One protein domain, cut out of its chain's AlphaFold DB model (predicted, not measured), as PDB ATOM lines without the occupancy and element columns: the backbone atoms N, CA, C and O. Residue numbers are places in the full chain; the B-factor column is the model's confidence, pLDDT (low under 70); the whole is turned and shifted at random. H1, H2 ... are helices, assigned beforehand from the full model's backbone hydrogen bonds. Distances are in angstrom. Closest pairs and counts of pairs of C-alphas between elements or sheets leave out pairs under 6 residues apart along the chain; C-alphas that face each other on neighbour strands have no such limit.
ATOM      1  N   ARG A 350      12.024 -37.650  80.466       67.06
ATOM      2  CA  ARG A 350      10.562 -37.651  80.314       67.06
ATOM      3  C   ARG A 350       9.874 -36.989  81.507       67.06
ATOM      4  O   ARG A 350       8.964 -36.192  81.299       67.06
ATOM      5  N   ALA A 351      10.325 -37.265  82.732       55.84
ATOM      6  CA  ALA A 351       9.858 -36.564  83.927       55.84
ATOM      7  C   ALA A 351      10.141 -35.055  83.824       55.84
ATOM      8  O   ALA A 351       9.253 -34.247  84.066       55.84
ATOM      9  N   SER A 352      11.327 -34.667  83.345       60.81
ATOM     10  CA  SER A 352      11.703 -33.262  83.136       60.81
ATOM     11  C   SER A 352      10.878 -32.564  82.041       60.81
ATOM     12  O   SER A 352      10.491 -31.409  82.222       60.81
ATOM     13  N   GLU A 353      10.569 -33.237  80.921       68.62
ATOM     14  CA  GLU A 353       9.650 -32.734  79.882       68.62
ATOM     15  C   GLU A 353       8.248 -32.537  80.474       68.62
ATOM     16  O   GLU A 353       7.649 -31.476  80.300       68.62
ATOM     17  N   TYR A 354       7.758 -33.510  81.247       55.34
ATOM     18  CA  TYR A 354       6.443 -33.459  81.884       55.34
ATOM     19  C   TYR A 354       6.340 -32.330  82.921       55.34
ATOM     20  O   TYR A 354       5.412 -31.527  82.863       55.34
ATOM     21  N   THR A 355       7.336 -32.183  83.801       55.38
ATOM     22  CA  THR A 355       7.439 -31.070  84.759       55.38
ATOM     23  C   THR A 355       7.563 -29.716  84.052       55.38
ATOM     24  O   THR A 355       6.990 -28.728  84.509       55.38
ATOM     25  N   SER A 356       8.265 -29.642  82.916       62.62
ATOM     26  CA  SER A 356       8.364 -28.424  82.099       62.62
ATOM     27  C   SER A 356       7.011 -28.027  81.491       62.62
ATOM     28  O   SER A 356       6.599 -26.869  81.594       62.62
ATOM     29  N   ILE A 357       6.281 -28.989  80.917       54.66
ATOM     30  CA  ILE A 357       4.927 -28.786  80.378       54.66
ATOM     31  C   ILE A 357       3.974 -28.355  81.503       54.66
ATOM     32  O   ILE A 357       3.314 -27.323  81.380       54.66
ATOM     33  N   TRP A 358       3.973 -29.075  82.630       61.62
ATOM     34  CA  TRP A 358       3.175 -28.761  83.819       61.62
ATOM     35  C   TRP A 358       3.407 -27.325  84.307       61.62
ATOM     36  O   TRP A 358       2.468 -26.534  84.383       61.62
ATOM     37  N   ASN A 359       4.669 -26.943  84.530       53.88
ATOM     38  CA  ASN A 359       5.045 -25.596  84.967       53.88
ATOM     39  C   ASN A 359       4.698 -24.506  83.942       53.88
ATOM     40  O   ASN A 359       4.427 -23.370  84.327       53.88
ATOM     41  N   THR A 360       4.685 -24.828  82.645       53.00
ATOM     42  CA  THR A 360       4.285 -23.885  81.591       53.00
ATOM     43  C   THR A 360       2.779 -23.611  81.645       53.00
ATOM     44  O   THR A 360       2.358 -22.452  81.584       53.00
ATOM     45  N   HIS A 361       1.961 -24.651  81.837       48.56
ATOM     46  CA  HIS A 361       0.505 -24.527  81.946       48.56
ATOM     47  C   HIS A 361       0.031 -23.962  83.299       48.56
ATOM     48  O   HIS A 361      -0.975 -23.254  83.335       48.56
ATOM     49  N   HIS A 362       0.781 -24.164  84.388       49.03
ATOM     50  CA  HIS A 362       0.467 -23.612  85.715       49.03
ATOM     51  C   HIS A 362       0.702 -22.097  85.873       49.03
ATOM     52  O   HIS A 362       0.456 -21.545  86.942       49.03
ATOM     53  N   THR A 363       1.125 -21.386  84.823       41.34
ATOM     54  CA  THR A 363       1.349 -19.926  84.869       41.34
ATOM     55  C   THR A 363       0.073 -19.084  85.014       41.34
ATOM     56  O   THR A 363       0.162 -17.874  85.237       41.34
ATOM     57  N   ASN A 364      -1.118 -19.689  84.926       50.41
ATOM     58  CA  ASN A 364      -2.373 -19.006  85.215       50.41
ATOM     59  C   ASN A 364      -2.697 -19.068  86.720       50.41
ATOM     60  O   ASN A 364      -3.137 -20.084  87.255       50.41
ATOM     61  N   LEU A 365      -2.532 -17.931  87.395       43.38
ATOM     62  CA  LEU A 365      -2.746 -17.772  88.838       43.38
ATOM     63  C   LEU A 365      -4.174 -18.173  89.276       43.38
ATOM     64  O   LEU A 365      -4.377 -18.660  90.386       43.38
ATOM     65  N   VAL A 366      -5.159 -18.055  88.374       55.50
ATOM     66  CA  VAL A 366      -6.551 -18.474  88.617       55.50
ATOM     67  C   VAL A 366      -6.671 -19.996  88.736       55.50
ATOM     68  O   VAL A 366      -7.433 -20.476  89.576       55.50
ATOM     69  N   THR A 367      -5.924 -20.770  87.941       72.38
ATOM     70  CA  THR A 367      -5.974 -22.240  88.010       72.38
ATOM     71  C   THR A 367      -5.244 -22.777  89.234       72.38
ATOM     72  O   THR A 367      -5.717 -23.746  89.815       72.38
ATOM     73  N   GLU A 368      -4.167 -22.127  89.691       69.06
ATOM     74  CA  GLU A 368      -3.496 -22.525  90.938       69.06
ATOM     75  C   GLU A 368      -4.398 -22.304  92.161       69.06
ATOM     76  O   GLU A 368      -4.594 -23.226  92.952       69.06
ATOM     77  N   VAL A 369      -5.011 -21.121  92.294       70.44
ATOM     78  CA  VAL A 369      -5.935 -20.829  93.406       70.44
ATOM     79  C   VAL A 369      -7.160 -21.745  93.356       70.44
ATOM     80  O   VAL A 369      -7.552 -22.296  94.381       70.44
ATOM     81  N   SER A 370      -7.732 -21.980  92.169       74.69
ATOM     82  CA  SER A 370      -8.864 -22.908  92.012       74.69
ATOM     83  C   SER A 370      -8.494 -24.352  92.363       74.69
ATOM     84  O   SER A 370      -9.323 -25.071  92.911       74.69
ATOM     85  N   TRP A 371      -7.258 -24.779  92.079       81.62
ATOM     86  CA  TRP A 371      -6.767 -26.109  92.439       81.62
ATOM     87  C   TRP A 371      -6.527 -26.235  93.947       81.62
ATOM     88  O   TRP A 371      -7.061 -27.163  94.548       81.62
ATOM     89  N   ARG A 372      -5.837 -25.275  94.584       72.12
ATOM     90  CA  ARG A 372      -5.625 -25.260  96.049       72.12
ATOM     91  C   ARG A 372      -6.942 -25.240  96.838       72.12
ATOM     92  O   ARG A 372      -7.027 -25.837  97.902       72.12
ATOM     93  N   LEU A 373      -7.974 -24.577  96.309       78.31
ATOM     94  CA  LEU A 373      -9.317 -24.538  96.905       78.31
ATOM     95  C   LEU A 373     -10.197 -25.754  96.556       78.31
ATOM     96  O   LEU A 373     -11.300 -25.867  97.090       78.31
ATOM     97  N   SER A 374      -9.749 -26.644  95.667       82.44
ATOM     98  CA  SER A 374     -10.461 -27.886  95.352       82.44
ATOM     99  C   SER A 374     -10.225 -28.953  96.425       82.44
ATOM    100  O   SER A 374      -9.210 -28.935  97.119       82.44
ATOM    101  N   GLU A 375     -11.131 -29.928  96.516       78.12
ATOM    102  CA  GLU A 375     -11.007 -31.076  97.428       78.12
ATOM    103  C   GLU A 375      -9.676 -31.830  97.235       78.12
ATOM    104  O   GLU A 375      -9.028 -32.197  98.210       78.12
ATOM    105  N   ALA A 376      -9.202 -31.960  95.989       75.69
ATOM    106  CA  ALA A 376      -7.910 -32.569  95.676       75.69
ATOM    107  C   ALA A 376      -6.709 -31.729  96.157       75.69
ATOM    108  O   ALA A 376      -5.723 -32.295  96.621       75.69
ATOM    109  N   GLY A 377      -6.788 -30.396  96.084       83.94
ATOM    110  CA  GLY A 377      -5.742 -29.503  96.596       83.94
ATOM    111  C   GLY A 377      -5.679 -29.484  98.125       83.94
ATOM    112  O   GLY A 377      -4.591 -29.505  98.696       83.94
ATOM    113  N   GLN A 378      -6.835 -29.532  98.792       84.56
ATOM    114  CA  GLN A 378      -6.917 -29.647 100.252       84.56
ATOM    115  C   GLN A 378      -6.442 -31.018 100.754       84.56
ATOM    116  O   GLN A 378      -5.758 -31.090 101.774       84.56
ATOM    117  N   ALA A 379      -6.756 -32.098 100.030       80.81
ATOM    118  CA  ALA A 379      -6.209 -33.423 100.306       80.81
ATOM    119  C   ALA A 379      -4.682 -33.444 100.126       80.81
ATOM    120  O   ALA A 379      -3.978 -33.959 100.986       80.81
ATOM    121  N   TRP A 380      -4.163 -32.815  99.066       90.81
ATOM    122  CA  TRP A 380      -2.723 -32.695  98.816       90.81
ATOM    123  C   TRP A 380      -1.983 -31.931  99.926       90.81
ATOM    124  O   TRP A 380      -0.908 -32.347 100.346       90.81
ATOM    125  N   GLU A 381      -2.557 -30.847 100.455       88.44
ATOM    126  CA  GLU A 381      -1.948 -30.076 101.552       88.44
ATOM    127  C   GLU A 381      -1.868 -30.866 102.877       88.44
ATOM    128  O   GLU A 381      -1.005 -30.588 103.709       88.44
ATOM    129  N   GLN A 382      -2.732 -31.871 103.065       88.38
ATOM    130  CA  GLN A 382      -2.766 -32.736 104.256       88.38
ATOM    131  C   GLN A 382      -2.057 -34.089 104.063       88.38
ATOM    132  O   GLN A 382      -1.821 -34.798 105.043       88.38
ATOM    133  N   ALA A 383      -1.736 -34.443 102.819       89.81
ATOM    134  CA  ALA A 383      -1.054 -35.669 102.429       89.81
ATOM    135  C   ALA A 383       0.435 -35.667 102.817       89.81
ATOM    136  O   ALA A 383       1.073 -34.614 102.901       89.81
ATOM    137  N   ASP A 384       1.018 -36.855 103.000       94.81
ATOM    138  CA  ASP A 384       2.478 -36.982 103.105       94.81
ATOM    139  C   ASP A 384       3.164 -36.815 101.735       94.81
ATOM    140  O   ASP A 384       2.512 -36.824 100.694       94.81
ATOM    141  N   LEU A 385       4.495 -36.678 101.708       86.31
ATOM    142  CA  LEU A 385       5.246 -36.451 100.461       86.31
ATOM    143  C   LEU A 385       5.013 -37.535  99.390       86.31
ATOM    144  O   LEU A 385       5.045 -37.234  98.198       86.31
ATOM    145  N   MET A 386       4.773 -38.784  99.798       87.44
ATOM    146  CA  MET A 386       4.549 -39.896  98.874       87.44
ATOM    147  C   MET A 386       3.125 -39.862  98.306       87.44
ATOM    148  O   MET A 386       2.911 -40.146  97.129       87.44
ATOM    149  N   GLU A 387       2.131 -39.546  99.132       91.75
ATOM    150  CA  GLU A 387       0.743 -39.341  98.716       91.75
ATOM    151  C   GLU A 387       0.578 -38.057  97.881       91.75
ATOM    152  O   GLU A 387      -0.165 -38.056  96.902       91.75
ATOM    153  N   GLN A 388       1.331 -36.996  98.176       89.69
ATOM    154  CA  GLN A 388       1.399 -35.782  97.357       89.69
ATOM    155  C   GLN A 388       1.864 -36.072  95.924       89.69
ATOM    156  O   GLN A 388       1.285 -35.537  94.975       89.69
ATOM    157  N   GLU A 389       2.878 -36.925  95.751       90.31
ATOM    158  CA  GLU A 389       3.334 -37.380  94.433       90.31
ATOM    159  C   GLU A 389       2.257 -38.215  93.717       90.31
ATOM    160  O   GLU A 389       1.964 -37.972  92.544       90.31
ATOM    161  N   ASP A 390       1.602 -39.142  94.420       90.31
ATOM    162  CA  ASP A 390       0.483 -39.927  93.882       90.31
ATOM    163  C   ASP A 390      -0.694 -39.044  93.421       90.31
ATOM    164  O   ASP A 390      -1.227 -39.258  92.332       90.31
ATOM    165  N   ILE A 391      -1.085 -38.035  94.210       88.00
ATOM    166  CA  ILE A 391      -2.168 -37.093  93.875       88.00
ATOM    167  C   ILE A 391      -1.807 -36.262  92.635       88.00
ATOM    168  O   ILE A 391      -2.655 -36.068  91.759       88.00
ATOM    169  N   ILE A 392      -0.556 -35.798  92.517       87.50
ATOM    170  CA  ILE A 392      -0.075 -35.077  91.324       87.50
ATOM    171  C   ILE A 392      -0.134 -35.992  90.095       87.50
ATOM    172  O   ILE A 392      -0.710 -35.613  89.073       87.50
ATOM    173  N   ASN A 393       0.400 -37.213  90.200       89.31
ATOM    174  CA  ASN A 393       0.392 -38.200  89.117       89.31
ATOM    175  C   ASN A 393      -1.035 -38.587  88.690       89.31
ATOM    176  O   ASN A 393      -1.311 -38.737  87.495       89.31
ATOM    177  N   HIS A 394      -1.968 -38.684  89.642       91.19
ATOM    178  CA  HIS A 394      -3.383 -38.925  89.365       91.19
ATOM    179  C   HIS A 394      -4.034 -37.737  88.648       91.19
ATOM    180  O   HIS A 394      -4.624 -37.908  87.583       91.19
ATOM    181  N   SER A 395      -3.872 -36.518  89.170       89.56
ATOM    182  CA  SER A 395      -4.450 -35.305  88.574       89.56
ATOM    183  C   SER A 395      -3.937 -35.055  87.153       89.56
ATOM    184  O   SER A 395      -4.705 -34.707  86.253       89.56
ATOM    185  N   ALA A 396      -2.648 -35.291  86.910       89.38
ATOM    186  CA  ALA A 396      -2.060 -35.154  85.586       89.38
ATOM    187  C   ALA A 396      -2.565 -36.243  84.610       89.38
ATOM    188  O   ALA A 396      -2.797 -35.964  83.429       89.38
ATOM    189  N   THR A 397      -2.846 -37.451  85.116       91.94
ATOM    190  CA  THR A 397      -3.522 -38.527  84.366       91.94
ATOM    191  C   THR A 397      -4.958 -38.148  83.995       91.94
ATOM    192  O   THR A 397      -5.356 -38.305  82.839       91.94
ATOM    193  N   GLU A 398      -5.731 -37.583  84.926       93.06
ATOM    194  CA  GLU A 398      -7.089 -37.085  84.665       93.06
ATOM    195  C   GLU A 398      -7.110 -35.974  83.613       93.06
ATOM    196  O   GLU A 398      -7.929 -36.010  82.691       93.06
ATOM    197  N   GLN A 399      -6.194 -35.005  83.708       91.12
ATOM    198  CA  GLN A 399      -6.063 -33.943  82.709       91.12
ATOM    199  C   GLN A 399      -5.705 -34.512  81.331       91.12
ATOM    200  O   GLN A 399      -6.326 -34.128  80.338       91.12
ATOM    201  N   ALA A 400      -4.773 -35.467  81.257       88.00
ATOM    202  CA  ALA A 400      -4.409 -36.129  80.006       88.00
ATOM    203  C   ALA A 400      -5.591 -36.894  79.383       88.00
ATOM    204  O   ALA A 400      -5.839 -36.751  78.185       88.00
ATOM    205  N   ILE A 401      -6.364 -37.643  80.181       93.88
ATOM    206  CA  ILE A 401      -7.581 -38.340  79.724       93.88
ATOM    207  C   ILE A 401      -8.635 -37.338  79.242       93.88
ATOM    208  O   ILE A 401      -9.222 -37.531  78.179       93.88
ATOM    209  N   LYS A 402      -8.858 -36.241  79.977       95.00
ATOM    210  CA  LYS A 402      -9.814 -35.194  79.596       95.00
ATOM    211  C   LYS A 402      -9.453 -34.564  78.249       95.00
ATOM    212  O   LYS A 402     -10.301 -34.512  77.363       95.00
ATOM    213  N   ILE A 403      -8.196 -34.146  78.086       93.25
ATOM    214  CA  ILE A 403      -7.675 -33.559  76.843       93.25
ATOM    215  C   ILE A 403      -7.775 -34.569  75.691       93.25
ATOM    216  O   ILE A 403      -8.244 -34.231  74.605       93.25
ATOM    217  N   PHE A 404      -7.393 -35.830  75.920       96.19
ATOM    218  CA  PHE A 404      -7.499 -36.882  74.911       96.19
ATOM    219  C   PHE A 404      -8.953 -37.108  74.465       96.19
ATOM    220  O   PHE A 404      -9.223 -37.181  73.268       96.19
ATOM    221  N   ASN A 405      -9.896 -37.162  75.406       97.19
ATOM    222  CA  ASN A 405     -11.316 -37.367  75.119       97.19
ATOM    223  C   ASN A 405     -11.950 -36.180  74.379       97.19
ATOM    224  O   ASN A 405     -12.852 -36.386  73.567       97.19
ATOM    225  N   GLU A 406     -11.469 -34.959  74.624       95.50
ATOM    226  CA  GLU A 406     -11.885 -33.746  73.913       95.50
ATOM    227  C   GLU A 406     -11.429 -33.761  72.443       95.50
ATOM    228  O   GLU A 406     -12.230 -33.495  71.545       95.50
ATOM    229  N   PHE A 407     -10.178 -34.156  72.171       95.06
ATOM    230  CA  PHE A 407      -9.658 -34.272  70.801       95.06
ATOM    231  C   PHE A 407     -10.140 -35.528  70.052       95.06
ATOM    232  O   PHE A 407     -10.285 -35.498  68.828       95.06
ATOM    233  N   TYR A 408     -10.406 -36.630  70.761       94.06
ATOM    234  CA  TYR A 408     -10.721 -37.938  70.177       94.06
ATOM    235  C   TYR A 408     -12.008 -38.561  70.753       94.06
ATOM    236  O   TYR A 408     -11.982 -39.697  71.234       94.06
ATOM    237  N   PRO A 409     -13.183 -37.907  70.634       94.88
ATOM    238  CA  PRO A 409     -14.426 -38.370  71.264       94.88
ATOM    239  C   PRO A 409     -14.912 -39.749  70.781       94.88
ATOM    240  O   PRO A 409     -15.664 -40.421  71.478       94.88
TER     241      PRO A 409
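What this domain is: This is residues 350 to 409 of the 574 residues of an uncharacterized protein of Armillaria ostoyae (UniProt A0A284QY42). One long helix, H4, makes the longest axis, and the short H3 folds back along its first part as a helical hairpin. From there H2 turns away and H1 stands crosswise near the middle of H4 without touching it, an open frame with few contacts, while residues 397 to 409 stick out at the far end. The printed part has 60 residues with four named helices in the order H1, H2, H3, H4 and no named strand; the class is all helix. It is only just compact, close to loose, with a radius of gyration of the C-alphas of 12.5 A and spans of 35 by 26 by 22 A.

How they stand to each other: H1, residues 350 to 361, touches no helix. It is apart from H2, residues 365 to 372, and from H3, residues 375 to 382. H1 is only just apart from H4, residues 385 to 407, at 8.4 A between their closest C-alphas. H2 and H3 are close but not clearly touching; their closest C-alphas, those of Trp 371 and Gly 377, are 5.5 A apart. Their lines are only just about perpendicular, at 72 degrees. H2 and H4 are apart. H3 and H4 form a helical hairpin and touch, with residues 387 to 391 of H4 alone; their closest C-alphas, those of Trp 380 and Gln 388, are 5.4 A apart. They run opposite ways at a shallow tilt of 20 degrees. In H1, H2, H3 and H4 every O i to N i+4 pair is within hydrogen-bond range.

Where its parts are: H1 begins at C-alpha 350 (10.562, -37.651, 80.314) and is 16.6 A long from first to last C-alpha. H2 and H3 each measure 10.8 A. H4 measures 33.3 A, from C-alpha 385 (5.246, -36.451, 100.461) to C-alpha 407 (-9.658, -34.272, 70.801).

The domain as a whole: The C-alphas of Asp 384 and Pro 409, the two farthest apart, are 36.1 A apart. The printed part has no cut, and its three links are tight. Residues 350 to 366 and residue 368 have pLDDT under 70.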